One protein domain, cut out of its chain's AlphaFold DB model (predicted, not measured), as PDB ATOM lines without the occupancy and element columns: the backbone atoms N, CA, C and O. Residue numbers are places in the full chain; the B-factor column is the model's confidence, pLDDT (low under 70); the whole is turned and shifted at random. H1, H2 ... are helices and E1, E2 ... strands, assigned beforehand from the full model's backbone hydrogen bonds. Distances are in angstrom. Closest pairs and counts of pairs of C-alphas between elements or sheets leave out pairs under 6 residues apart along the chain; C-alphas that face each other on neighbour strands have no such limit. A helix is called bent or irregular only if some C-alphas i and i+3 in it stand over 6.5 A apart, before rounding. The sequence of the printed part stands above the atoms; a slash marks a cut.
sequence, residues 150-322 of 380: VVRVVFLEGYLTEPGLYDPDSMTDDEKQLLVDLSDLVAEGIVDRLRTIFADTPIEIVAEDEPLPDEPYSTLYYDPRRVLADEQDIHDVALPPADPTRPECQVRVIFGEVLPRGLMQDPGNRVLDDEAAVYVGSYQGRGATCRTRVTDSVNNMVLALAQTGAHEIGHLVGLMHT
ATOM      1  N   VAL A 150     154.808 183.514 135.196       79.69
ATOM      2  CA  VAL A 150     154.772 184.324 136.408       79.69
ATOM      3  C   VAL A 150     155.830 183.790 137.362       79.69
ATOM      4  O   VAL A 150     155.882 182.587 137.614       79.69
ATOM      5  N   VAL A 151     156.683 184.679 137.865       84.38
ATOM      6  CA  VAL A 151     157.620 184.382 138.945       84.38
ATOM      7  C   VAL A 151     157.224 185.204 140.156       84.38
ATOM      8  O   VAL A 151     157.280 186.436 140.142       84.38
ATOM      9  N   ARG A 152     156.850 184.501 141.220       94.06
ATOM     10  CA  ARG A 152     156.634 185.097 142.531       94.06
ATOM     11  C   ARG A 152     157.973 185.262 143.235       94.06
ATOM     12  O   ARG A 152     158.710 184.291 143.389       94.06
ATOM     13  N   VAL A 153     158.272 186.472 143.689       96.25
ATOM     14  CA  VAL A 153     159.471 186.755 144.484       96.25
ATOM     15  C   VAL A 153     159.104 186.741 145.962       96.25
ATOM     16  O   VAL A 153     158.198 187.458 146.381       96.25
ATOM     17  N   VAL A 154     159.800 185.917 146.743       96.38
ATOM     18  CA  VAL A 154     159.547 185.705 148.174       96.38
ATOM     19  C   VAL A 154     160.822 185.977 148.959       96.38
ATOM     20  O   VAL A 154     161.888 185.456 148.624       96.38
ATOM     21  N   PHE A 155     160.720 186.757 150.032       96.88
ATOM     22  CA  PHE A 155     161.843 187.041 150.926       96.88
ATOM     23  C   PHE A 155     161.651 186.255 152.219       96.88
ATOM     24  O   PHE A 155     160.698 186.487 152.957       96.88
ATOM     25  N   LEU A 156     162.539 185.296 152.498       95.50
ATOM     26  CA  LEU A 156     162.428 184.514 153.728       95.50
ATOM     27  C   LEU A 156     162.731 185.384 154.956       95.50
ATOM     28  O   LEU A 156     163.444 186.387 154.879       95.50
ATOM     29  N   GLU A 157     162.186 184.989 156.107       92.94
ATOM     30  CA  GLU A 157     162.396 185.713 157.361       92.94
ATOM     31  C   GLU A 157     163.895 185.903 157.630       92.94
ATOM     32  O   GLU A 157     164.690 184.967 157.548       92.94
ATOM     33  N   GLY A 158     164.281 187.150 157.905       90.44
ATOM     34  CA  GLY A 158     165.670 187.493 158.163       90.44
ATOM     35  C   GLY A 158     166.595 187.330 156.956       90.44
ATOM     36  O   GLY A 158     167.790 187.158 157.179       90.44
ATOM     37  N   TYR A 159     166.115 187.405 155.704       94.06
ATOM     38  CA  TYR A 159     166.958 187.236 154.505       94.06
ATOM     39  C   TYR A 159     168.216 188.126 154.488       94.06
ATOM     40  O   TYR A 159     169.234 187.711 153.945       94.06
ATOM     41  N   LEU A 160     168.198 189.307 155.128       91.25
ATOM     42  CA  LEU A 160     169.392 190.147 155.316       91.25
ATOM     43  C   LEU A 160     170.159 189.893 156.623       91.25
ATOM     44  O   LEU A 160     171.285 190.369 156.738       91.25
ATOM     45  N   THR A 161     169.616 189.157 157.593       88.25
ATOM     46  CA  THR A 161     170.141 189.122 158.968       88.25
ATOM     47  C   THR A 161     170.345 187.742 159.609       88.25
ATOM     48  O   THR A 161     170.971 187.690 160.669       88.25
ATOM     49  N   GLU A 162     169.835 186.635 159.046       84.69
ATOM     50  CA  GLU A 162     169.806 185.318 159.725       84.69
ATOM     51  C   GLU A 162     170.275 184.098 158.894       84.69
ATOM     52  O   GLU A 162     169.525 183.136 158.725       84.69
ATOM     53  N   PRO A 163     171.531 184.042 158.405       71.31
ATOM     54  CA  PRO A 163     172.598 185.025 158.581       71.31
ATOM     55  C   PRO A 163     172.543 186.163 157.547       71.31
ATOM     56  O   PRO A 163     172.967 187.271 157.851       71.31
ATOM     57  N   GLY A 164     171.971 185.943 156.358       83.94
ATOM     58  CA  GLY A 164     171.797 186.981 155.341       83.94
ATOM     59  C   GLY A 164     173.082 187.760 155.056       83.94
ATOM     60  O   GLY A 164     174.155 187.183 154.967       83.94
ATOM     61  N   LEU A 165     173.036 189.085 154.976       82.50
ATOM     62  CA  LEU A 165     174.251 189.904 154.884       82.50
ATOM     63  C   LEU A 165     174.936 190.153 156.241       82.50
ATOM     64  O   LEU A 165     176.041 190.692 156.264       82.50
ATOM     65  N   TYR A 166     174.314 189.755 157.354       83.00
ATOM     66  CA  TYR A 166     174.838 189.937 158.705       83.00
ATOM     67  C   TYR A 166     175.775 188.800 159.139       83.00
ATOM     68  O   TYR A 166     175.349 187.678 159.421       83.00
ATOM     69  N   ASP A 167     177.066 189.097 159.262       80.69
ATOM     70  CA  ASP A 167     178.037 188.171 159.847       80.69
ATOM     71  C   ASP A 167     178.116 188.366 161.377       80.69
ATOM     72  O   ASP A 167     178.671 189.375 161.826       80.69
ATOM     73  N   PRO A 168     177.613 187.418 162.194       78.00
ATOM     74  CA  PRO A 168     177.580 187.562 163.648       78.00
ATOM     75  C   PRO A 168     178.967 187.612 164.299       78.00
ATOM     76  O   PRO A 168     179.078 188.085 165.429       78.00
ATOM     77  N   ASP A 169     180.017 187.137 163.623       81.75
ATOM     78  CA  ASP A 169     181.374 187.144 164.176       81.75
ATOM     79  C   ASP A 169     182.062 188.498 164.009       81.75
ATOM     80  O   ASP A 169     183.027 188.810 164.713       81.75
ATOM     81  N   SER A 170     181.608 189.299 163.044       74.94
ATOM     82  CA  SER A 170     182.354 190.471 162.612       74.94
ATOM     83  C   SER A 170     181.518 191.757 162.601       74.94
ATOM     84  O   SER A 170     182.096 192.847 162.659       74.94
ATOM     85  N   MET A 171     180.190 191.672 162.550       79.06
ATOM     86  CA  MET A 171     179.286 192.823 162.579       79.06
ATOM     87  C   MET A 171     178.715 193.075 163.981       79.06
ATOM     88  O   MET A 171     178.687 192.203 164.845       79.06
ATOM     89  N   THR A 172     178.303 194.314 164.209       86.75
ATOM     90  CA  THR A 172     177.731 194.822 165.458       86.75
ATOM     91  C   THR A 172     176.205 194.757 165.450       86.75
ATOM     92  O   THR A 172     175.580 194.746 164.391       86.75
ATOM     93  N   ASP A 173     175.585 194.800 166.633       88.88
ATOM     94  CA  ASP A 173     174.120 194.862 166.759       88.88
ATOM     95  C   ASP A 173     173.519 196.094 166.052       88.88
ATOM     96  O   ASP A 173     172.435 196.003 165.479       88.88
ATOM     97  N   ASP A 174     174.235 197.226 166.027       87.31
ATOM     98  CA  ASP A 174     173.815 198.433 165.301       87.31
ATOM     99  C   ASP A 174     173.809 198.202 163.779       87.31
ATOM    100  O   ASP A 174     172.890 198.636 163.084       87.31
ATOM    101  N   GLU A 175     174.800 197.482 163.242       83.38
ATOM    102  CA  GLU A 175     174.825 197.086 161.828       83.38
ATOM    103  C   GLU A 175     173.735 196.050 161.511       83.38
ATOM    104  O   GLU A 175     173.138 196.107 160.434       83.38
ATOM    105  N   LYS A 176     173.420 195.141 162.447       87.81
ATOM    106  CA  LYS A 176     172.261 194.244 162.322       87.81
ATOM    107  C   LYS A 176     170.969 195.047 162.228       87.81
ATOM    108  O   LYS A 176     170.165 194.794 161.336       87.81
ATOM    109  N   GLN A 177     170.779 196.017 163.123       87.12
ATOM    110  CA  GLN A 177     169.583 196.854 163.140       87.12
ATOM    111  C   GLN A 177     169.465 197.690 161.863       87.12
ATOM    112  O   GLN A 177     168.377 197.784 161.308       87.12
ATOM    113  N   LEU A 178     170.576 198.216 161.339       85.12
ATOM    114  CA  LEU A 178     170.582 198.898 160.044       85.12
ATOM    115  C   LEU A 178     170.077 197.984 158.915       85.12
ATOM    116  O   LEU A 178     169.284 198.423 158.090       85.12
ATOM    117  N   LEU A 179     170.507 196.719 158.865       86.06
ATOM    118  CA  LEU A 179     170.022 195.763 157.862       86.06
ATOM    119  C   LEU A 179     168.533 195.430 158.041       86.06
ATOM    120  O   LEU A 179     167.822 195.305 157.045       86.06
ATOM    121  N   VAL A 180     168.045 195.337 159.283       89.69
ATOM    122  CA  VAL A 180     166.602 195.219 159.564       89.69
ATOM    123  C   VAL A 180     165.854 196.424 158.991       89.69
ATOM    124  O   VAL A 180     164.913 196.248 158.225       89.69
ATOM    125  N   ASP A 181     166.316 197.641 159.288       85.38
ATOM    126  CA  ASP A 181     165.677 198.887 158.848       85.38
ATOM    127  C   ASP A 181     165.702 199.065 157.316       85.38
ATOM    128  O   ASP A 181     164.858 199.762 156.753       85.38
ATOM    129  N   LEU A 182     166.669 198.444 156.631       87.75
ATOM    130  CA  LEU A 182     166.818 198.480 155.174       87.75
ATOM    131  C   LEU A 182     166.106 197.335 154.443       87.75
ATOM    132  O   LEU A 182     166.025 197.394 153.218       87.75
ATOM    133  N   SER A 183     165.613 196.310 155.146       91.81
ATOM    134  CA  SER A 183     165.099 195.082 154.521       91.81
ATOM    135  C   SER A 183     163.969 195.367 153.529       91.81
ATOM    136  O   SER A 183     164.093 195.029 152.357       91.81
ATOM    137  N   ASP A 184     162.932 196.100 153.933       91.81
ATOM    138  CA  ASP A 184     161.805 196.400 153.037       91.81
ATOM    139  C   ASP A 184     162.245 197.208 151.804       91.81
ATOM    140  O   ASP A 184     161.840 196.914 150.681       91.81
ATOM    141  N   LEU A 185     163.147 198.179 151.996       89.62
ATOM    142  CA  LEU A 185     163.678 199.007 150.909       89.62
ATOM    143  C   LEU A 185     164.504 198.183 149.910       89.62
ATOM    144  O   LEU A 185     164.441 198.413 148.702       89.62
ATOM    145  N   VAL A 186     165.304 197.237 150.404       87.56
ATOM    146  CA  VAL A 186     166.096 196.343 149.555       87.56
ATOM    147  C   VAL A 186     165.178 195.371 148.815       87.56
ATOM    148  O   VAL A 186     165.385 195.157 147.624       87.56
ATOM    149  N   ALA A 187     164.159 194.817 149.475       94.75
ATOM    150  CA  ALA A 187     163.181 193.924 148.857       94.75
ATOM    151  C   ALA A 187     162.407 194.616 147.721       94.75
ATOM    152  O   ALA A 187     162.369 194.101 146.601       94.75
ATOM    153  N   GLU A 188     161.876 195.818 147.972       93.56
ATOM    154  CA  GLU A 188     161.208 196.650 146.961       93.56
ATOM    155  C   GLU A 188     162.157 196.960 145.794       93.56
ATOM    156  O   GLU A 188     161.832 196.708 144.632       93.56
ATOM    157  N   GLY A 189     163.380 197.408 146.102       84.00
ATOM    158  CA  GLY A 189     164.389 197.713 145.090       84.00
ATOM    159  C   GLY A 189     164.767 196.506 144.227       84.00
ATOM    160  O   GLY A 189     164.973 196.656 143.020       84.00
ATOM    161  N   ILE A 190     164.842 195.307 144.813       87.75
ATOM    162  CA  ILE A 190     165.099 194.059 144.085       87.75
ATOM    163  C   ILE A 190     163.953 193.763 143.120       87.75
ATOM    164  O   ILE A 190     164.212 193.537 141.938       87.75
ATOM    165  N   VAL A 191     162.703 193.789 143.591       94.94
ATOM    166  CA  VAL A 191     161.528 193.509 142.753       94.94
ATOM    167  C   VAL A 191     161.435 194.511 141.602       94.94
ATOM    168  O   VAL A 191     161.271 194.104 140.453       94.94
ATOM    169  N   ASP A 192     161.621 195.805 141.862       85.12
ATOM    170  CA  ASP A 192     161.605 196.840 140.823       85.12
ATOM    171  C   ASP A 192     162.744 196.677 139.814       85.12
ATOM    172  O   ASP A 192     162.560 196.867 138.602       85.12
ATOM    173  N   ARG A 193     163.930 196.274 140.282       78.56
ATOM    174  CA  ARG A 193     165.058 195.990 139.395       78.56
ATOM    175  C   ARG A 193     164.792 194.760 138.536       78.56
ATOM    176  O   ARG A 193     165.059 194.819 137.338       78.56
ATOM    177  N   LEU A 194     164.234 193.692 139.102       75.31
ATOM    178  CA  LEU A 194     163.816 192.503 138.360       75.31
ATOM    179  C   LEU A 194     162.749 192.864 137.320       75.31
ATOM    180  O   LEU A 194     162.929 192.572 136.143       75.31
ATOM    181  N   ARG A 195     161.698 193.598 137.700       80.31
ATOM    182  CA  ARG A 195     160.691 194.113 136.757       80.31
ATOM    183  C   ARG A 195     161.318 194.920 135.632       80.31
ATOM    184  O   ARG A 195     160.918 194.760 134.492       80.31
ATOM    185  N   THR A 196     162.315 195.746 135.933       70.75
ATOM    186  CA  THR A 196     163.049 196.509 134.915       70.75
ATOM    187  C   THR A 196     163.833 195.591 133.974       70.75
ATOM    188  O   THR A 196     163.814 195.808 132.767       70.75
ATOM    189  N   ILE A 197     164.513 194.569 134.504       59.72
ATOM    190  CA  ILE A 197     165.253 193.574 133.709       59.72
ATOM    191  C   ILE A 197     164.301 192.803 132.780       59.72
ATOM    192  O   ILE A 197     164.661 192.516 131.640       59.72
ATOM    193  N   PHE A 198     163.089 192.507 133.255       60.28
ATOM    194  CA  PHE A 198     162.108 191.662 132.575       60.28
ATOM    195  C   PHE A 198     160.949 192.426 131.902       60.28
ATOM    196  O   PHE A 198     160.044 191.785 131.370       60.28
ATOM    197  N   ALA A 199     160.959 193.765 131.876       50.78
ATOM    198  CA  ALA A 199     159.814 194.596 131.463       50.78
ATOM    199  C   ALA A 199     159.294 194.290 130.047       50.78
ATOM    200  O   ALA A 199     158.093 194.366 129.794       50.78
ATOM    201  N   ASP A 200     160.201 193.904 129.149       46.56
ATOM    202  CA  ASP A 200     159.912 193.586 127.747       46.56
ATOM    203  C   ASP A 200     159.949 192.069 127.471       46.56
ATOM    204  O   ASP A 200     160.225 191.615 126.357       46.56
ATOM    205  N   THR A 201     159.680 191.272 128.505       48.97
ATOM    206  CA  THR A 201     159.627 189.804 128.470       48.97
ATOM    207  C   THR A 201     158.215 189.322 128.815       48.97
ATOM    208  O   THR A 201     157.391 190.101 129.290       48.97
ATOM    209  N   PRO A 202     157.870 188.038 128.622       50.09
ATOM    210  CA  PRO A 202     156.630 187.456 129.091       50.09
ATOM    211  C   PRO A 202     156.822 186.936 130.521       50.09
ATOM    212  O   PRO A 202     155.951 186.232 131.019       50.09
ATOM    213  N   ILE A 203     157.959 187.229 131.163       62.84
ATOM    214  CA  ILE A 203     158.193 186.929 132.560       62.84
ATOM    215  C   ILE A 203     157.610 188.082 133.346       62.84
ATOM    216  O   ILE A 203     158.080 189.216 133.287       62.84
ATOM    217  N   GLU A 204     156.554 187.778 134.072       77.38
ATOM    218  CA  GLU A 204     155.989 188.708 135.018       77.38
ATOM    219  C   GLU A 204     156.605 188.462 136.388       77.38
ATOM    220  O   GLU A 204     156.548 187.352 136.916       77.38
ATOM    221  N   ILE A 205     157.163 189.521 136.963       86.56
ATOM    222  CA  ILE A 205     157.674 189.521 138.328       86.56
ATOM    223  C   ILE A 205     156.584 190.053 139.248       86.56
ATOM    224  O   ILE A 205     156.195 191.223 139.150       86.56
ATOM    225  N   VAL A 206     156.131 189.188 140.148       93.00
ATOM    226  CA  VAL A 206     155.058 189.471 141.099       93.00
ATOM    227  C   VAL A 206     155.649 189.462 142.502       93.00
ATOM    228  O   VAL A 206     156.379 188.535 142.869       93.00
ATOM    229  N   ALA A 207     155.375 190.516 143.268       94.19
ATOM    230  CA  ALA A 207     155.804 190.597 144.659       94.19
ATOM    231  C   ALA A 207     155.019 189.605 145.534       94.19
ATOM    232  O   ALA A 207     153.981 189.072 145.136       94.19
ATOM    233  N   GLU A 208     155.509 189.340 146.744       89.31
ATOM    234  CA  GLU A 208     154.903 188.353 147.639       89.31
ATOM    235  C   GLU A 208     153.444 188.676 148.013       89.31
ATOM    236  O   GLU A 208     152.647 187.750 148.209       89.31
ATOM    237  N   ASP A 209     153.122 189.968 148.106       89.56
ATOM    238  CA  ASP A 209     151.847 190.547 148.536       89.56
ATOM    239  C   ASP A 209     150.878 190.861 147.384       89.56
ATOM    240  O   ASP A 209     149.732 191.264 147.609       89.56
ATOM    241  N   GLU A 210     151.310 190.645 146.146       91.56
ATOM    242  CA  GLU A 210     150.509 190.876 144.954       91.56
ATOM    243  C   GLU A 210     149.625 189.666 144.600       91.56
ATOM    244  O   GLU A 210     149.930 188.521 144.945       91.56
ATOM    245  N   PRO A 211     148.485 189.893 143.919       89.31
ATOM    246  CA  PRO A 211     147.596 188.813 143.523       89.31
ATOM    247  C   PRO A 211     148.285 187.867 142.535       89.31
ATOM    248  O   PRO A 211     148.816 188.290 141.510       89.31
ATOM    249  N   LEU A 212     148.208 186.572 142.830       87.31
ATOM    250  CA  LEU A 212     148.766 185.515 141.993       87.31
ATOM    251  C   LEU A 212     147.750 185.054 140.936       87.31
ATOM    252  O   LEU A 212     146.540 185.126 141.182       87.31
ATOM    253  N   PRO A 213     148.214 184.580 139.768       78.56
ATOM    254  CA  PRO A 213     147.338 183.988 138.765       78.56
ATOM    255  C   PRO A 213     146.733 182.664 139.260       78.56
ATOM    256  O   PRO A 213     147.287 181.989 140.126       78.56
ATOM    257  N   ASP A 214     145.616 182.259 138.650       78.81
ATOM    258  CA  ASP A 214     145.023 180.926 138.857       78.81
ATOM    259  C   ASP A 214     145.854 179.802 138.189       78.81
ATOM    260  O   ASP A 214     145.644 178.615 138.449       78.81
ATOM    261  N   GLU A 215     146.771 180.172 137.292       73.81
ATOM    262  CA  GLU A 215     147.686 179.283 136.568       73.81
ATOM    263  C   GLU A 215     148.960 179.003 137.398       73.81
ATOM    264  O   GLU A 215     149.307 179.807 138.264       73.81
ATOM    265  N   PRO A 216     149.680 177.887 137.153       74.38
ATOM    266  CA  PRO A 216     150.957 177.615 137.817       74.38
ATOM    267  C   PRO A 216     151.979 178.741 137.611       74.38
ATOM    268  O   PRO A 216     152.058 179.323 136.527       74.38
ATOM    269  N   TYR A 217     152.764 179.021 138.650       80.44
ATOM    270  CA  TYR A 217     153.801 180.048 138.664       80.44
ATOM    271  C   TYR A 217     155.041 179.527 139.394       80.44
ATOM    272  O   TYR A 217     154.926 178.743 140.337       80.44
ATOM    273  N   SER A 218     156.216 180.004 138.990       83.38
ATOM    274  CA  SER A 218     157.479 179.669 139.651       83.38
ATOM    275  C   SER A 218     157.714 180.564 140.863       83.38
ATOM    276  O   SER A 218     157.191 181.681 140.928       83.38
ATOM    277  N   THR A 219     158.547 180.116 141.800       90.44
ATOM    278  CA  THR A 219     158.911 180.922 142.976       90.44
ATOM    279  C   THR A 219     160.417 181.141 143.056       90.44
ATOM    280  O   THR A 219     161.192 180.193 142.987       90.44
ATOM    281  N   LEU A 220     160.833 182.396 143.231       90.88
ATOM    282  CA  LEU A 220     162.205 182.773 143.556       90.88
ATOM    283  C   LEU A 220     162.280 183.181 145.031       90.88
ATOM    284  O   LEU A 220     161.674 184.177 145.431       90.88
ATOM    285  N   TYR A 221     163.057 182.446 145.819       94.50
ATOM    286  CA  TYR A 221     163.295 182.722 147.230       94.50
ATOM    287  C   TYR A 221     164.584 183.519 147.433       94.50
ATOM    288  O   TYR A 221     165.639 183.144 146.936       94.50
ATOM    289  N   TYR A 222     164.535 184.567 148.246       95.06
ATOM    290  CA  TYR A 222     165.722 185.160 148.857       95.06
ATOM    291  C   TYR A 222     165.927 184.525 150.228       95.06
ATOM    292  O   TYR A 222     165.222 184.837 151.189       95.06
ATOM    293  N   ASP A 223     166.868 183.587 150.292       92.88
ATOM    294  CA  ASP A 223     167.125 182.741 151.450       92.88
ATOM    295  C   ASP A 223     168.312 183.291 152.256       92.88
ATOM    296  O   ASP A 223     169.378 183.553 151.684       92.88
ATOM    297  N   PRO A 224     168.184 183.471 153.583       92.81
ATOM    298  CA  PRO A 224     169.276 183.997 154.388       92.81
ATOM    299  C   PRO A 224     170.484 183.064 154.477       92.81
ATOM    300  O   PRO A 224     171.567 183.518 154.853       92.81
ATOM    301  N   ARG A 225     170.328 181.765 154.205       89.06
ATOM    302  CA  ARG A 225     171.378 180.767 154.408       89.06
ATOM    303  C   ARG A 225     172.631 181.111 153.612       89.06
ATOM    304  O   ARG A 225     172.592 181.576 152.476       89.06
ATOM    305  N   ARG A 226     173.773 180.810 154.225       82.50
ATOM    306  CA  ARG A 226     175.062 180.728 153.544       82.50
ATOM    307  C   ARG A 226     175.290 179.280 153.142       82.50
ATOM    308  O   ARG A 226     175.311 178.406 154.009       82.50
ATOM    309  N   VAL A 227     175.493 179.038 151.853       75.94
ATOM    310  CA  VAL A 227     175.699 177.688 151.316       75.94
ATOM    311  C   VAL A 227     177.123 177.573 150.799       75.94
ATOM    312  O   VAL A 227     177.579 178.416 150.031       75.94
ATOM    313  N   LEU A 228     177.847 176.555 151.265       74.56
ATOM    314  CA  LEU A 228     179.205 176.260 150.809       74.56
ATOM    315  C   LEU A 228     179.136 175.380 149.560       74.56
ATOM    316  O   LEU A 228     178.320 174.463 149.518       74.56
ATOM    317  N   ALA A 229     179.988 175.653 148.574       64.69
ATOM    318  CA  ALA A 229     180.109 174.804 147.389       64.69
ATOM    319  C   ALA A 229     181.069 173.635 147.652       64.69
ATOM    320  O   ALA A 229     182.048 173.802 148.395       64.69
ATOM    321  N   ASP A 230     180.836 172.484 147.016       59.94
ATOM    322  CA  ASP A 230     181.735 171.337 147.131       59.94
ATOM    323  C   ASP A 230     183.064 171.593 146.386       59.94
ATOM    324  O   ASP A 230     183.169 172.403 145.460       59.94
ATOM    325  N   GLU A 231     184.137 170.893 146.775       50.59
ATOM    326  CA  GLU A 231     185.474 171.069 146.173       50.59
ATOM    327  C   GLU A 231     185.519 170.742 144.667       50.59
ATOM    328  O   GLU A 231     186.433 171.193 143.968       50.59
ATOM    329  N   GLN A 232     184.541 169.968 144.182       38.72
ATOM    330  CA  GLN A 232     184.444 169.445 142.816       38.72
ATOM    331  C   GLN A 232     183.406 170.166 141.946       38.72
ATOM    332  O   GLN A 232     183.322 169.853 140.757       38.72
ATOM    333  N   ASP A 233     182.636 171.104 142.502       42.91
ATOM    334  CA  ASP A 233     181.643 171.840 141.724       42.91
ATOM    335  C   ASP A 233     182.315 172.796 140.738       42.91
ATOM    336  O   ASP A 233     183.331 173.441 141.029       42.91
ATOM    337  N   ILE A 234     181.736 172.850 139.540       40.69
ATOM    338  CA  ILE A 234     182.190 173.707 138.452       40.69
ATOM    339  C   ILE A 234     181.970 175.157 138.883       40.69
ATOM    340  O   ILE A 234     180.895 175.543 139.331       40.69
ATOM    341  N   HIS A 235     183.042 175.934 138.795       39.47
ATOM    342  CA  HIS A 235     183.125 177.307 139.261       39.47
ATOM    343  C   HIS A 235     182.022 178.204 138.691       39.47
ATOM    344  O   HIS A 235     181.867 178.300 137.476       39.47
ATOM    345  N   ASP A 236     181.392 178.991 139.558       35.69
ATOM    346  CA  ASP A 236     180.737 180.221 139.129       35.69
ATOM    347  C   ASP A 236     181.819 181.319 139.039       35.69
ATOM    348  O   ASP A 236     182.313 181.847 140.042       35.69
ATOM    349  N   VAL A 237     182.323 181.563 137.825       35.34
ATOM    350  CA  VAL A 237     183.577 182.313 137.570       35.34
ATOM    351  C   VAL A 237     183.398 183.840 137.643       35.34
ATOM    352  O   VAL A 237     184.278 184.604 137.255       35.34
ATOM    353  N   ALA A 238     182.299 184.321 138.231       32.62
ATOM    354  CA  ALA A 238     182.107 185.736 138.584       32.62
ATOM    355  C   ALA A 238     183.088 186.231 139.671       32.62
ATOM    356  O   ALA A 238     183.139 187.410 140.028       32.62
ATOM    357  N   LEU A 239     183.861 185.311 140.237       36.97
ATOM    358  CA  LEU A 239     184.689 185.495 141.405       36.97
ATOM    359  C   LEU A 239     186.175 185.578 140.997       36.97
ATOM    360  O   LEU A 239     186.672 184.652 140.360       36.97
ATOM    361  N   PRO A 240     186.930 186.633 141.394       38.62
ATOM    362  CA  PRO A 240     188.360 186.712 141.099       38.62
ATOM    363  C   PRO A 240     189.104 185.467 141.607       38.62
ATOM    364  O   PRO A 240     188.679 184.890 142.628       38.62
ATOM    365  N   PRO A 241     190.192 185.070 140.913       45.75
ATOM    366  CA  PRO A 241     190.951 183.871 141.238       45.75
ATOM    367  C   PRO A 241     191.388 183.888 142.699       45.75
ATOM    368  O   PRO A 241     191.606 184.941 143.304       45.75
ATOM    369  N   ALA A 242     191.465 182.698 143.282       51.22
ATOM    370  CA  ALA A 242     191.854 182.530 144.668       51.22
ATOM    371  C   ALA A 242     193.254 183.126 144.890       51.22
ATOM    372  O   ALA A 242     194.214 182.673 144.276       51.22
ATOM    373  N   ASP A 243     193.374 184.136 145.759       57.59
ATOM    374  CA  ASP A 243     194.673 184.684 146.156       57.59
ATOM    375  C   ASP A 243     195.371 183.666 147.071       57.59
ATOM    376  O   ASP A 243     194.943 183.497 148.220       57.59
ATOM    377  N   PRO A 244     196.429 182.972 146.609       63.91
ATOM    378  CA  PRO A 244     197.097 181.929 147.385       63.91
ATOM    379  C   PRO A 244     197.777 182.474 148.646       63.91
ATOM    380  O   PRO A 244     198.130 181.698 149.533       63.91
ATOM    381  N   THR A 245     197.957 183.793 148.749       69.88
ATOM    382  CA  THR A 245     198.527 184.448 149.931       69.88
ATOM    383  C   THR A 245     197.495 184.718 151.027       69.88
ATOM    384  O   THR A 245     197.883 185.045 152.148       69.88
ATOM    385  N   ARG A 246     196.200 184.525 150.733       66.88
ATOM    386  CA  ARG A 246     195.073 184.706 151.660       66.88
ATOM    387  C   ARG A 246     194.140 183.485 151.672       66.88
ATOM    388  O   ARG A 246     192.995 183.585 151.219       66.88
ATOM    389  N   PRO A 247     194.598 182.316 152.159       68.00
ATOM    390  CA  PRO A 247     193.796 181.089 152.189       68.00
ATOM    391  C   PRO A 247     192.505 181.237 153.010       68.00
ATOM    392  O   PRO A 247     191.508 180.583 152.718       68.00
ATOM    393  N   GLU A 248     192.481 182.143 153.989       67.38
ATOM    394  CA  GLU A 248     191.291 182.473 154.776       67.38
ATOM    395  C   GLU A 248     190.167 183.129 153.956       67.38
ATOM    396  O   GLU A 248     189.020 183.125 154.393       67.38
ATOM    397  N   CYS A 249     190.484 183.667 152.771       65.19
ATOM    398  CA  CYS A 249     189.534 184.250 151.822       65.19
ATOM    399  C   CYS A 249     189.123 183.285 150.703       65.19
ATOM    400  O   CYS A 249     188.543 183.714 149.704       65.19
ATOM    401  N   GLN A 250     189.472 182.002 150.805       65.56
ATOM    402  CA  GLN A 250     189.206 181.009 149.763       65.56
ATOM    403  C   GLN A 250     188.012 180.109 150.098       65.56
ATOM    404  O   GLN A 250     187.955 178.966 149.651       65.56
ATOM    405  N   VAL A 251     187.038 180.606 150.870       67.19
ATOM    406  CA  VAL A 251     185.789 179.869 151.093       67.19
ATOM    407  C   VAL A 251     184.911 179.968 149.850       67.19
ATOM    408  O   VAL A 251     184.581 181.066 149.394       67.19
ATOM    409  N   ARG A 252     184.541 178.807 149.306       67.12
ATOM    410  CA  ARG A 252     183.637 178.681 148.161       67.12
ATOM    411  C   ARG A 252     182.194 178.667 148.639       67.12
ATOM    412  O   ARG A 252     181.882 178.026 149.640       67.12
ATOM    413  N   VAL A 253     181.336 179.374 147.921       65.12
ATOM    414  CA  VAL A 253     179.922 179.530 148.261       65.12
ATOM    415  C   VAL A 253     179.065 179.419 147.008       65.12
ATOM    416  O   VAL A 253     179.549 179.701 145.913       65.12
ATOM    417  N   ILE A 254     177.808 179.026 147.190       68.12
ATOM    418  CA  ILE A 254     176.775 179.011 146.151       68.12
ATOM    419  C   ILE A 254     175.921 180.265 146.339       68.12
ATOM    420  O   ILE A 254     175.444 180.509 147.448       68.12
ATOM    421  N   PHE A 255     175.761 181.080 145.294       68.69
ATOM    422  CA  PHE A 255     174.974 182.320 145.358       68.69
ATOM    423  C   PHE A 255     173.502 182.125 144.997       68.69
ATOM    424  O   PHE A 255     172.668 182.889 145.479       68.69
ATOM    425  N   GLY A 256     173.184 181.102 144.211       68.81
ATOM    426  CA  GLY A 256     171.821 180.691 143.925       68.81
ATOM    427  C   GLY A 256     171.762 179.301 143.300       68.81
ATOM    428  O   GLY A 256     172.794 178.748 142.915       68.81
ATOM    429  N   GLU A 257     170.572 178.704 143.312       66.94
ATOM    430  CA  GLU A 257     170.296 177.425 142.660       66.94
ATOM    431  C   GLU A 257     168.798 177.220 142.387       66.94
ATOM    432  O   GLU A 257     167.945 177.731 143.113       66.94
ATOM    433  N   VAL A 258     168.477 176.362 141.416       63.06
ATOM    434  CA  VAL A 258     167.131 175.790 141.245       63.06
ATOM    435  C   VAL A 258     166.913 174.638 142.237       63.06
ATOM    436  O   VAL A 258     167.764 173.758 142.396       63.06
ATOM    437  N   LEU A 259     165.761 174.615 142.899       67.81
ATOM    438  CA  LEU A 259     165.331 173.623 143.885       67.81
ATOM    439  C   LEU A 259     164.402 172.592 143.222       67.81
ATOM    440  O   LEU A 259     163.686 172.938 142.299       67.81
ATOM    441  N   PRO A 260     164.363 171.312 143.654       49.97
ATOM    442  CA  PRO A 260     165.016 170.722 144.826       49.97
ATOM    443  C   PRO A 260     166.407 170.125 144.550       49.97
ATOM    444  O   PRO A 260     167.074 169.693 145.492       49.97
ATOM    445  N   ARG A 261     166.825 170.042 143.280       45.91
ATOM    446  CA  ARG A 261     168.177 169.677 142.817       45.91
ATOM    447  C   ARG A 261     168.354 170.247 141.416       45.91
ATOM    448  O   ARG A 261     167.905 169.601 140.468       45.91
ATOM    449  N   GLY A 262     168.983 171.413 141.300       43.72
ATOM    450  CA  GLY A 262     169.283 172.051 140.024       43.72
ATOM    451  C   GLY A 262     169.898 171.043 139.064       43.72
ATOM    452  O   GLY A 262     171.029 170.583 139.234       43.72
ATOM    453  N   LEU A 263     169.121 170.621 138.069       37.59
ATOM    454  CA  LEU A 263     169.700 169.900 136.957       37.59
ATOM    455  C   LEU A 263     170.571 170.932 136.247       37.59
ATOM    456  O   LEU A 263     170.068 171.960 135.816       37.59
ATOM    457  N   MET A 264     171.859 170.628 136.058       38.31
ATOM    458  CA  MET A 264     172.780 171.409 135.205       38.31
ATOM    459  C   MET A 264     172.212 171.680 133.790       38.31
ATOM    460  O   MET A 264     172.801 172.407 132.998       38.31
ATOM    461  N   GLN A 265     171.107 171.013 133.448       42.41
ATOM    462  CA  GLN A 265     170.360 171.079 132.211       42.41
ATOM    463  C   GLN A 265     168.863 171.009 132.553       42.41
ATOM    464  O   GLN A 265     168.318 169.903 132.613       42.41
ATOM    465  N   ASP A 266     168.192 172.147 132.764       37.62
ATOM    466  CA  ASP A 266     166.736 172.212 132.581       37.62
ATOM    467  C   ASP A 266     166.414 172.816 131.206       37.62
ATOM    468  O   ASP A 266     166.485 174.029 130.997       37.62
ATOM    469  N   PRO A 267     166.122 171.973 130.206       40.09
ATOM    470  CA  PRO A 267     165.802 172.440 128.879       40.09
ATOM    471  C   PRO A 267     164.355 172.931 128.824       40.09
ATOM    472  O   PRO A 267     163.447 172.178 128.446       40.09
ATOM    473  N   GLY A 268     164.159 174.215 129.103       39.66
ATOM    474  CA  GLY A 268     162.951 174.906 128.668       39.66
ATOM    475  C   GLY A 268     161.739 174.754 129.581       39.66
ATOM    476  O   GLY A 268     160.645 174.631 129.036       39.66
ATOM    477  N   ASN A 269     161.900 174.765 130.911       42.94
ATOM    478  CA  ASN A 269     160.787 174.911 131.852       42.94
ATOM    479  C   ASN A 269     159.686 173.852 131.644       42.94
ATOM    480  O   ASN A 269     158.573 174.127 131.183       42.94
ATOM    481  N   ARG A 270     160.007 172.586 131.934       45.56
ATOM    482  CA  ARG A 270     159.009 171.496 131.872       45.56
ATOM    483  C   ARG A 270     158.034 171.514 133.053       45.56
ATOM    484  O   ARG A 270     157.055 170.767 133.018       45.56
ATOM    485  N   VAL A 271     158.311 172.330 134.070       55.75
ATOM    486  CA  VAL A 271     157.605 172.399 135.352       55.75
ATOM    487  C   VAL A 271     157.302 173.870 135.646       55.75
ATOM    488  O   VAL A 271     158.136 174.604 136.149       55.75
ATOM    489  N   LEU A 272     156.093 174.313 135.299       56.00
ATOM    490  CA  LEU A 272     155.692 175.725 135.385       56.00
ATOM    491  C   LEU A 272     155.539 176.241 136.834       56.00
ATOM    492  O   LEU A 272     155.246 177.420 137.019       56.00
ATOM    493  N   ASP A 273     155.716 175.368 137.827       67.69
ATOM    494  CA  ASP A 273     155.699 175.608 139.272       67.69
ATOM    495  C   ASP A 273     157.060 175.357 139.953       67.69
ATOM    496  O   ASP A 273     157.110 175.065 141.147       67.69
ATOM    497  N   ASP A 274     158.164 175.457 139.204       73.44
ATOM    498  CA  ASP A 274     159.511 175.232 139.742       73.44
ATOM    499  C   ASP A 274     159.986 176.348 140.694       73.44
ATOM    500  O   ASP A 274     159.465 177.472 140.704       73.44
ATOM    501  N   GLU A 275     160.994 176.039 141.504       83.50
ATOM    502  CA  GLU A 275     161.487 176.911 142.568       83.50
ATOM    503  C   GLU A 275     162.983 177.185 142.426       83.50
ATOM    504  O   GLU A 275     163.756 176.304 142.072       83.50
ATOM    505  N   ALA A 276     163.426 178.399 142.740       76.69
ATOM    506  CA  ALA A 276     164.846 178.725 142.832       76.69
ATOM    507  C   ALA A 276     165.133 179.581 144.062       76.69
ATOM    508  O   ALA A 276     164.234 180.215 144.615       76.69
ATOM    509  N   ALA A 277     166.387 179.606 144.495       84.19
ATOM    510  CA  ALA A 277     166.833 180.362 145.653       84.19
ATOM    511  C   ALA A 277     168.051 181.225 145.325       84.19
ATOM    512  O   ALA A 277     168.975 180.776 144.660       84.19
ATOM    513  N   VAL A 278     168.079 182.441 145.868       82.88
ATOM    514  CA  VAL A 278     169.266 183.282 146.019       82.88
ATOM    515  C   VAL A 278     169.724 183.179 147.469       82.88
ATOM    516  O   VAL A 278     169.006 183.582 148.385       82.88
ATOM    517  N   TYR A 279     170.934 182.672 147.683       81.75
ATOM    518  CA  TYR A 279     171.547 182.514 148.999       81.75
ATOM    519  C   TYR A 279     172.235 183.803 149.439       81.75
ATOM    520  O   TYR A 279     173.414 184.044 149.174       81.75
ATOM    521  N   VAL A 280     171.489 184.650 150.142       85.12
ATOM    522  CA  VAL A 280     171.936 185.978 150.579       85.12
ATOM    523  C   VAL A 280     173.131 185.875 151.532       85.12
ATOM    524  O   VAL A 280     174.073 186.662 151.437       85.12
ATOM    525  N   GLY A 281     173.153 184.835 152.374       80.50
ATOM    526  CA  GLY A 281     174.270 184.477 153.256       80.50
ATOM    527  C   GLY A 281     175.623 184.358 152.557       80.50
ATOM    528  O   GLY A 281     176.676 184.627 153.140       80.50
ATOM    529  N   SER A 282     175.620 183.971 151.285       75.56
ATOM    530  CA  SER A 282     176.838 183.784 150.497       75.56
ATOM    531  C   SER A 282     177.509 185.110 150.115       75.56
ATOM    532  O   SER A 282     178.707 185.134 149.825       75.56
ATOM    533  N   TYR A 283     176.794 186.235 150.208       73.12
ATOM    534  CA  TYR A 283     177.315 187.576 149.930       73.12
ATOM    535  C   TYR A 283     178.020 188.234 151.112       73.12
ATOM    536  O   TYR A 283     178.540 189.333 150.958       73.12
ATOM    537  N   GLN A 284     178.113 187.600 152.279       69.06
ATOM    538  CA  GLN A 284     178.865 188.160 153.410       69.06
ATOM    539  C   GLN A 284     180.356 188.309 153.097       69.06
ATOM    540  O   GLN A 284     181.013 189.254 153.531       69.06
ATOM    541  N   GLY A 285     180.899 187.379 152.313       62.00
ATOM    542  CA  GLY A 285     182.321 187.304 152.022       62.00
ATOM    543  C   GLY A 285     182.822 185.873 151.958       62.00
ATOM    544  O   GLY A 285     182.158 184.919 152.365       62.00
ATOM    545  N   ARG A 286     184.057 185.721 151.480       62.03
ATOM    546  CA  ARG A 286     184.719 184.413 151.366       62.03
ATOM    547  C   ARG A 286     185.460 183.997 152.641       62.03
ATOM    548  O   ARG A 286     186.354 183.162 152.580       62.03
ATOM    549  N   GLY A 287     185.127 184.600 153.781       59.84
ATOM    550  CA  GLY A 287     185.786 184.386 155.069       59.84
ATOM    551  C   GLY A 287     185.569 185.562 156.022       59.84
ATOM    552  O   GLY A 287     185.233 186.659 155.577       59.84
ATOM    553  N   ALA A 288     185.804 185.346 157.321       61.62
ATOM    554  CA  ALA A 288     185.533 186.322 158.388       61.62
ATOM    555  C   ALA A 288     186.260 187.675 158.213       61.62
ATOM    556  O   ALA A 288     185.829 188.701 158.728       61.62
ATOM    557  N   THR A 289     187.373 187.700 157.470       61.91
ATOM    558  CA  THR A 289     188.188 188.903 157.210       61.91
ATOM    559  C   THR A 289     188.163 189.342 155.740       61.91
ATOM    560  O   THR A 289     188.968 190.177 155.314       61.91
ATOM    561  N   CYS A 290     187.258 188.768 154.940       65.50
ATOM    562  CA  CYS A 290     187.231 188.882 153.480       65.50
ATOM    563  C   CYS A 290     185.818 189.216 152.998       65.50
ATOM    564  O   CYS A 290     185.227 188.480 152.199       65.50
ATOM    565  N   ARG A 291     185.278 190.310 153.543       63.41
ATOM    566  CA  ARG A 291     183.912 190.763 153.286       63.41
ATOM    567  C   ARG A 291     183.709 191.217 151.848       63.41
ATOM    568  O   ARG A 291     184.627 191.755 151.223       63.41
ATOM    569  N   THR A 292     182.495 191.034 151.342       63.09
ATOM    570  CA  THR A 292     182.095 191.693 150.096       63.09
ATOM    571  C   THR A 292     181.736 193.156 150.361       63.09
ATOM    572  O   THR A 292     181.429 193.543 151.485       63.09
ATOM    573  N   ARG A 293     181.738 193.965 149.298       59.44
ATOM    574  CA  ARG A 293     181.236 195.349 149.311       59.44
ATOM    575  C   ARG A 293     179.717 195.445 149.119       59.44
ATOM    576  O   ARG A 293     179.195 196.528 148.849       59.44
ATOM    577  N   VAL A 294     178.993 194.325 149.187       62.06
ATOM    578  CA  VAL A 294     177.539 194.311 148.962       62.06
ATOM    579  C   VAL A 294     176.829 195.148 150.020       62.06
ATOM    580  O   VAL A 294     175.899 195.874 149.690       62.06
ATOM    581  N   THR A 295     177.322 195.140 151.258       65.88
ATOM    582  CA  THR A 295     176.766 195.942 152.353       65.88
ATOM    583  C   THR A 295     177.209 197.408 152.356       65.88
ATOM    584  O   THR A 295     176.670 198.187 153.139       65.88
ATOM    585  N   ASP A 296     178.124 197.824 151.469       63.59
ATOM    586  CA  ASP A 296     178.647 199.202 151.443       63.59
ATOM    587  C   ASP A 296     177.580 200.233 151.032       63.59
ATOM    588  O   ASP A 296     177.706 201.422 151.332       63.59
ATOM    589  N   SER A 297     176.533 199.807 150.316       69.38
ATOM    590  CA  SER A 297     175.391 200.659 149.982       69.38
ATOM    591  C   SER A 297     174.140 199.847 149.655       69.38
ATOM    592  O   SER A 297     174.230 198.736 149.138       69.38
ATOM    593  N   VAL A 298     172.964 200.446 149.865       68.81
ATOM    594  CA  VAL A 298     171.665 199.864 149.472       68.81
ATOM    595  C   VAL A 298     171.635 199.524 147.980       68.81
ATOM    596  O   VAL A 298     171.154 198.462 147.599       68.81
ATOM    597  N   ASN A 299     172.214 200.379 147.131       62.72
ATOM    598  CA  ASN A 299     172.290 200.124 145.693       62.72
ATOM    599  C   ASN A 299     173.090 198.854 145.377       62.72
ATOM    600  O   ASN A 299     172.675 198.086 144.515       62.72
ATOM    601  N   ASN A 300     174.202 198.609 146.079       63.19
ATOM    602  CA  ASN A 300     174.985 197.390 145.881       63.19
ATOM    603  C   ASN A 300     174.199 196.144 146.306       63.19
ATOM    604  O   ASN A 300     174.239 195.144 145.590       63.19
ATOM    605  N   MET A 301     173.473 196.215 147.428       69.62
ATOM    606  CA  MET A 301     172.600 195.126 147.886       69.62
ATOM    607  C   MET A 301     171.548 194.798 146.826       69.62
ATOM    608  O   MET A 301     171.460 193.656 146.381       69.62
ATOM    609  N   VAL A 302     170.800 195.810 146.373       73.88
ATOM    610  CA  VAL A 302     169.733 195.649 145.378       73.88
ATOM    611  C   VAL A 302     170.273 195.088 144.067       73.88
ATOM    612  O   VAL A 302     169.733 194.114 143.550       73.88
ATOM    613  N   LEU A 303     171.343 195.673 143.524       64.62
ATOM    614  CA  LEU A 303     171.876 195.270 142.224       64.62
ATOM    615  C   LEU A 303     172.429 193.842 142.243       64.62
ATOM    616  O   LEU A 303     172.078 193.066 141.358       64.62
ATOM    617  N   ALA A 304     173.238 193.483 143.246       63.16
ATOM    618  CA  ALA A 304     173.816 192.142 143.340       63.16
ATOM    619  C   ALA A 304     172.724 191.071 143.495       63.16
ATOM    620  O   ALA A 304     172.696 190.091 142.752       63.16
ATOM    621  N   LEU A 305     171.779 191.292 144.413       77.88
ATOM    622  CA  LEU A 305     170.707 190.339 144.699       77.88
ATOM    623  C   LEU A 305     169.700 190.223 143.545       77.88
ATOM    624  O   LEU A 305     169.252 189.118 143.237       77.88
ATOM    625  N   ALA A 306     169.366 191.323 142.866       72.69
ATOM    626  CA  ALA A 306     168.483 191.289 141.700       72.69
ATOM    627  C   ALA A 306     169.142 190.616 140.489       72.69
ATOM    628  O   ALA A 306     168.474 189.903 139.749       72.69
ATOM    629  N   GLN A 307     170.445 190.804 140.271       65.94
ATOM    630  CA  GLN A 307     171.143 190.166 139.151       65.94
ATOM    631  C   GLN A 307     171.230 188.651 139.317       65.94
ATOM    632  O   GLN A 307     170.975 187.924 138.359       65.94
ATOM    633  N   THR A 308     171.515 188.165 140.524       70.69
ATOM    634  CA  THR A 308     171.473 186.723 140.791       70.69
ATOM    635  C   THR A 308     170.053 186.189 140.760       70.69
ATOM    636  O   THR A 308     169.824 185.152 140.155       70.69
ATOM    637  N   GLY A 309     169.071 186.932 141.272       71.50
ATOM    638  CA  GLY A 309     167.665 186.569 141.085       71.50
ATOM    639  C   GLY A 309     167.282 186.426 139.609       71.50
ATOM    640  O   GLY A 309     166.639 185.455 139.229       71.50
ATOM    641  N   ALA A 310     167.731 187.346 138.751       66.25
ATOM    642  CA  ALA A 310     167.496 187.269 137.312       66.25
ATOM    643  C   ALA A 310     168.196 186.068 136.657       66.25
ATOM    644  O   ALA A 310     167.639 185.472 135.737       66.25
ATOM    645  N   HIS A 311     169.390 185.706 137.133       63.56
ATOM    646  CA  HIS A 311     170.091 184.496 136.708       63.56
ATOM    647  C   HIS A 311     169.279 183.237 137.039       63.56
ATOM    648  O   HIS A 311     169.017 182.434 136.147       63.56
ATOM    649  N   GLU A 312     168.812 183.110 138.283       68.81
ATOM    650  CA  GLU A 312     168.007 181.966 138.722       68.81
ATOM    651  C   GLU A 312     166.649 181.892 138.012       68.81
ATOM    652  O   GLU A 312     166.212 180.823 137.596       68.81
ATOM    653  N   ILE A 313     166.000 183.039 137.784       67.81
ATOM    654  CA  ILE A 313     164.795 183.125 136.946       67.81
ATOM    655  C   ILE A 313     165.079 182.631 135.530       67.81
ATOM    656  O   ILE A 313     164.228 181.980 134.927       67.81
ATOM    657  N   GLY A 314     166.276 182.914 135.013       58.31
ATOM    658  CA  GLY A 314     166.752 182.352 133.761       58.31
ATOM    659  C   GLY A 314     166.638 180.827 133.758       58.31
ATOM    660  O   GLY A 314     166.011 180.270 132.859       58.31
ATOM    661  N   HIS A 315     167.145 180.152 134.787       58.62
ATOM    662  CA  HIS A 315     167.015 178.695 134.886       58.62
ATOM    663  C   HIS A 315     165.558 178.244 134.981       58.62
ATOM    664  O   HIS A 315     165.169 177.336 134.252       58.62
ATOM    665  N   LEU A 316     164.736 178.924 135.792       58.34
ATOM    666  CA  LEU A 316     163.309 178.605 135.958       58.34
ATOM    667  C   LEU A 316     162.530 178.670 134.647       58.34
ATOM    668  O   LEU A 316     161.627 177.878 134.417       58.34
ATOM    669  N   VAL A 317     162.871 179.604 133.758       53.22
ATOM    670  CA  VAL A 317     162.219 179.711 132.445       53.22
ATOM    671  C   VAL A 317     162.927 178.906 131.356       53.22
ATOM    672  O   VAL A 317     162.600 179.030 130.174       53.22
ATOM    673  N   GLY A 318     163.858 178.040 131.760       47.16
ATOM    674  CA  GLY A 318     164.558 177.111 130.892       47.16
ATOM    675  C   GLY A 318     165.595 177.765 129.989       47.16
ATOM    676  O   GLY A 318     165.844 177.286 128.876       47.16
ATOM    677  N   LEU A 319     166.191 178.863 130.455       45.06
ATOM    678  CA  LEU A 319     167.413 179.393 129.875       45.06
ATOM    679  C   LEU A 319     168.565 178.504 130.315       45.06
ATOM    680  O   LEU A 319     168.773 178.261 131.499       45.06
ATOM    681  N   MET A 320     169.324 178.007 129.345       39.53
ATOM    682  CA  MET A 320     170.475 177.160 129.628       39.53
ATOM    683  C   MET A 320     171.570 177.970 130.329       39.53
ATOM    684  O   MET A 320     172.032 178.980 129.791       39.53
ATOM    685  N   HIS A 321     172.028 177.475 131.484       35.91
ATOM    686  CA  HIS A 321     173.273 177.913 132.105       35.91
ATOM    687  C   HIS A 321     174.429 177.673 131.133       35.91
ATOM    688  O   HIS A 321     174.821 176.538 130.858       35.91
ATOM    689  N   THR A 322     174.998 178.748 130.614       34.56
ATOM    690  CA  THR A 322     176.317 178.696 129.999       34.56
ATOM    691  C   THR A 322     177.288 179.303 130.986       34.56
ATOM    692  O   THR A 322     177.071 180.444 131.395       34.56
TER     693      THR A 322
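What this domain is: This is residues 150 to 322 of the 380 residues of an uncharacterized protein of Phycisphaerales bacterium (UniProt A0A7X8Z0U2). A strongly twisted sheet of five strands curls round the helix H3, and the arm H1b of the bent helix H1 crosses H3 on the same face, covering the sheet's E2 and E1 side. The arm H1a leads away from the sheet, and a long loop, residues 224 to 255, runs far out and returns. The printed part has 173 residues with three named helices and five named strands, in the order E1 H1 E2 E3 E4 E5 H2 H3; under half of the residues are in named elements, and the class is mixed, helices and strands. The sheet, in the order E2 E1 E3 E5 E4, is mixed. The whole is compact, with a radius of gyration of the C-alphas of 16.2 A and spans of 50 by 38 by 25 A.

How they stand to each other: E1, residues 150 to 155, is an inner strand. H1, residues 173 to 198, was assigned as one helix by its hydrogen bonds but is bent, with C-alphas 181 and 184 7.4 A apart; its arms H1a, residues 173 to 181, and H1b, residues 184 to 198, stand at a steep tilt of 50 degrees. E2, residues 203 to 206, is an edge strand parallel to E1, with N 151 and O 204 2.8 A apart. E1, H1 and E2 form a strand-helix-strand unit, two parallel neighbour strands with a helix between, and its crossover is right-handed. H1b is on the sheet at a height of 9.0 A, over E1 and only just over E2, on which 3 of its C-alphas fall. H1a is not on the sheet. E3, residues 218 to 223, is parallel to E1, with N 154 and O 220 2.9 A apart. E4, residues 256 to 259, and E5, residues 275 to 279, form an antiparallel hairpin, with N 259 and O 275 2.7 A apart; E5 is parallel to E3, with N 221 and O 276 2.8 A apart. H2, residues 280 to 284, only grazes the sheet. H3, residues 298 to 316, touches H1b at a steep tilt of 48 degrees, the same way; their closest C-alphas, of Ile 190 and Ala 306, are 5.0 A apart. Every O i to N i+4 pair is within hydrogen-bond range in H1a, H1b and H3; in H2 0 of 1 is, beside 2 of 2 O i to N i+3 pairs.

Where its parts are: E1 begins at C-alpha 150, (154.772, 184.324, 136.408), and is 16.4 A long; E3 is 15.5 A and E5 13.2 A. H1a is 12.3 A long and H1b 21.0 A. H3 is 26.5 A long and ends at C-alpha 316, (163.309, 178.605, 135.958).

The domain as a whole: The C-alphas farthest apart, of Asp 214 and Thr 245, are 54.8 A apart, and the printed part has no cut. The links E1 to H1, E2 to E3, E3 to E4, E4 to E5 and H2 to H3 are long. The mean pLDDT of the printed part is 70.4; 86 residues are under 70, among them residues 229 to 273 and 310 to 322.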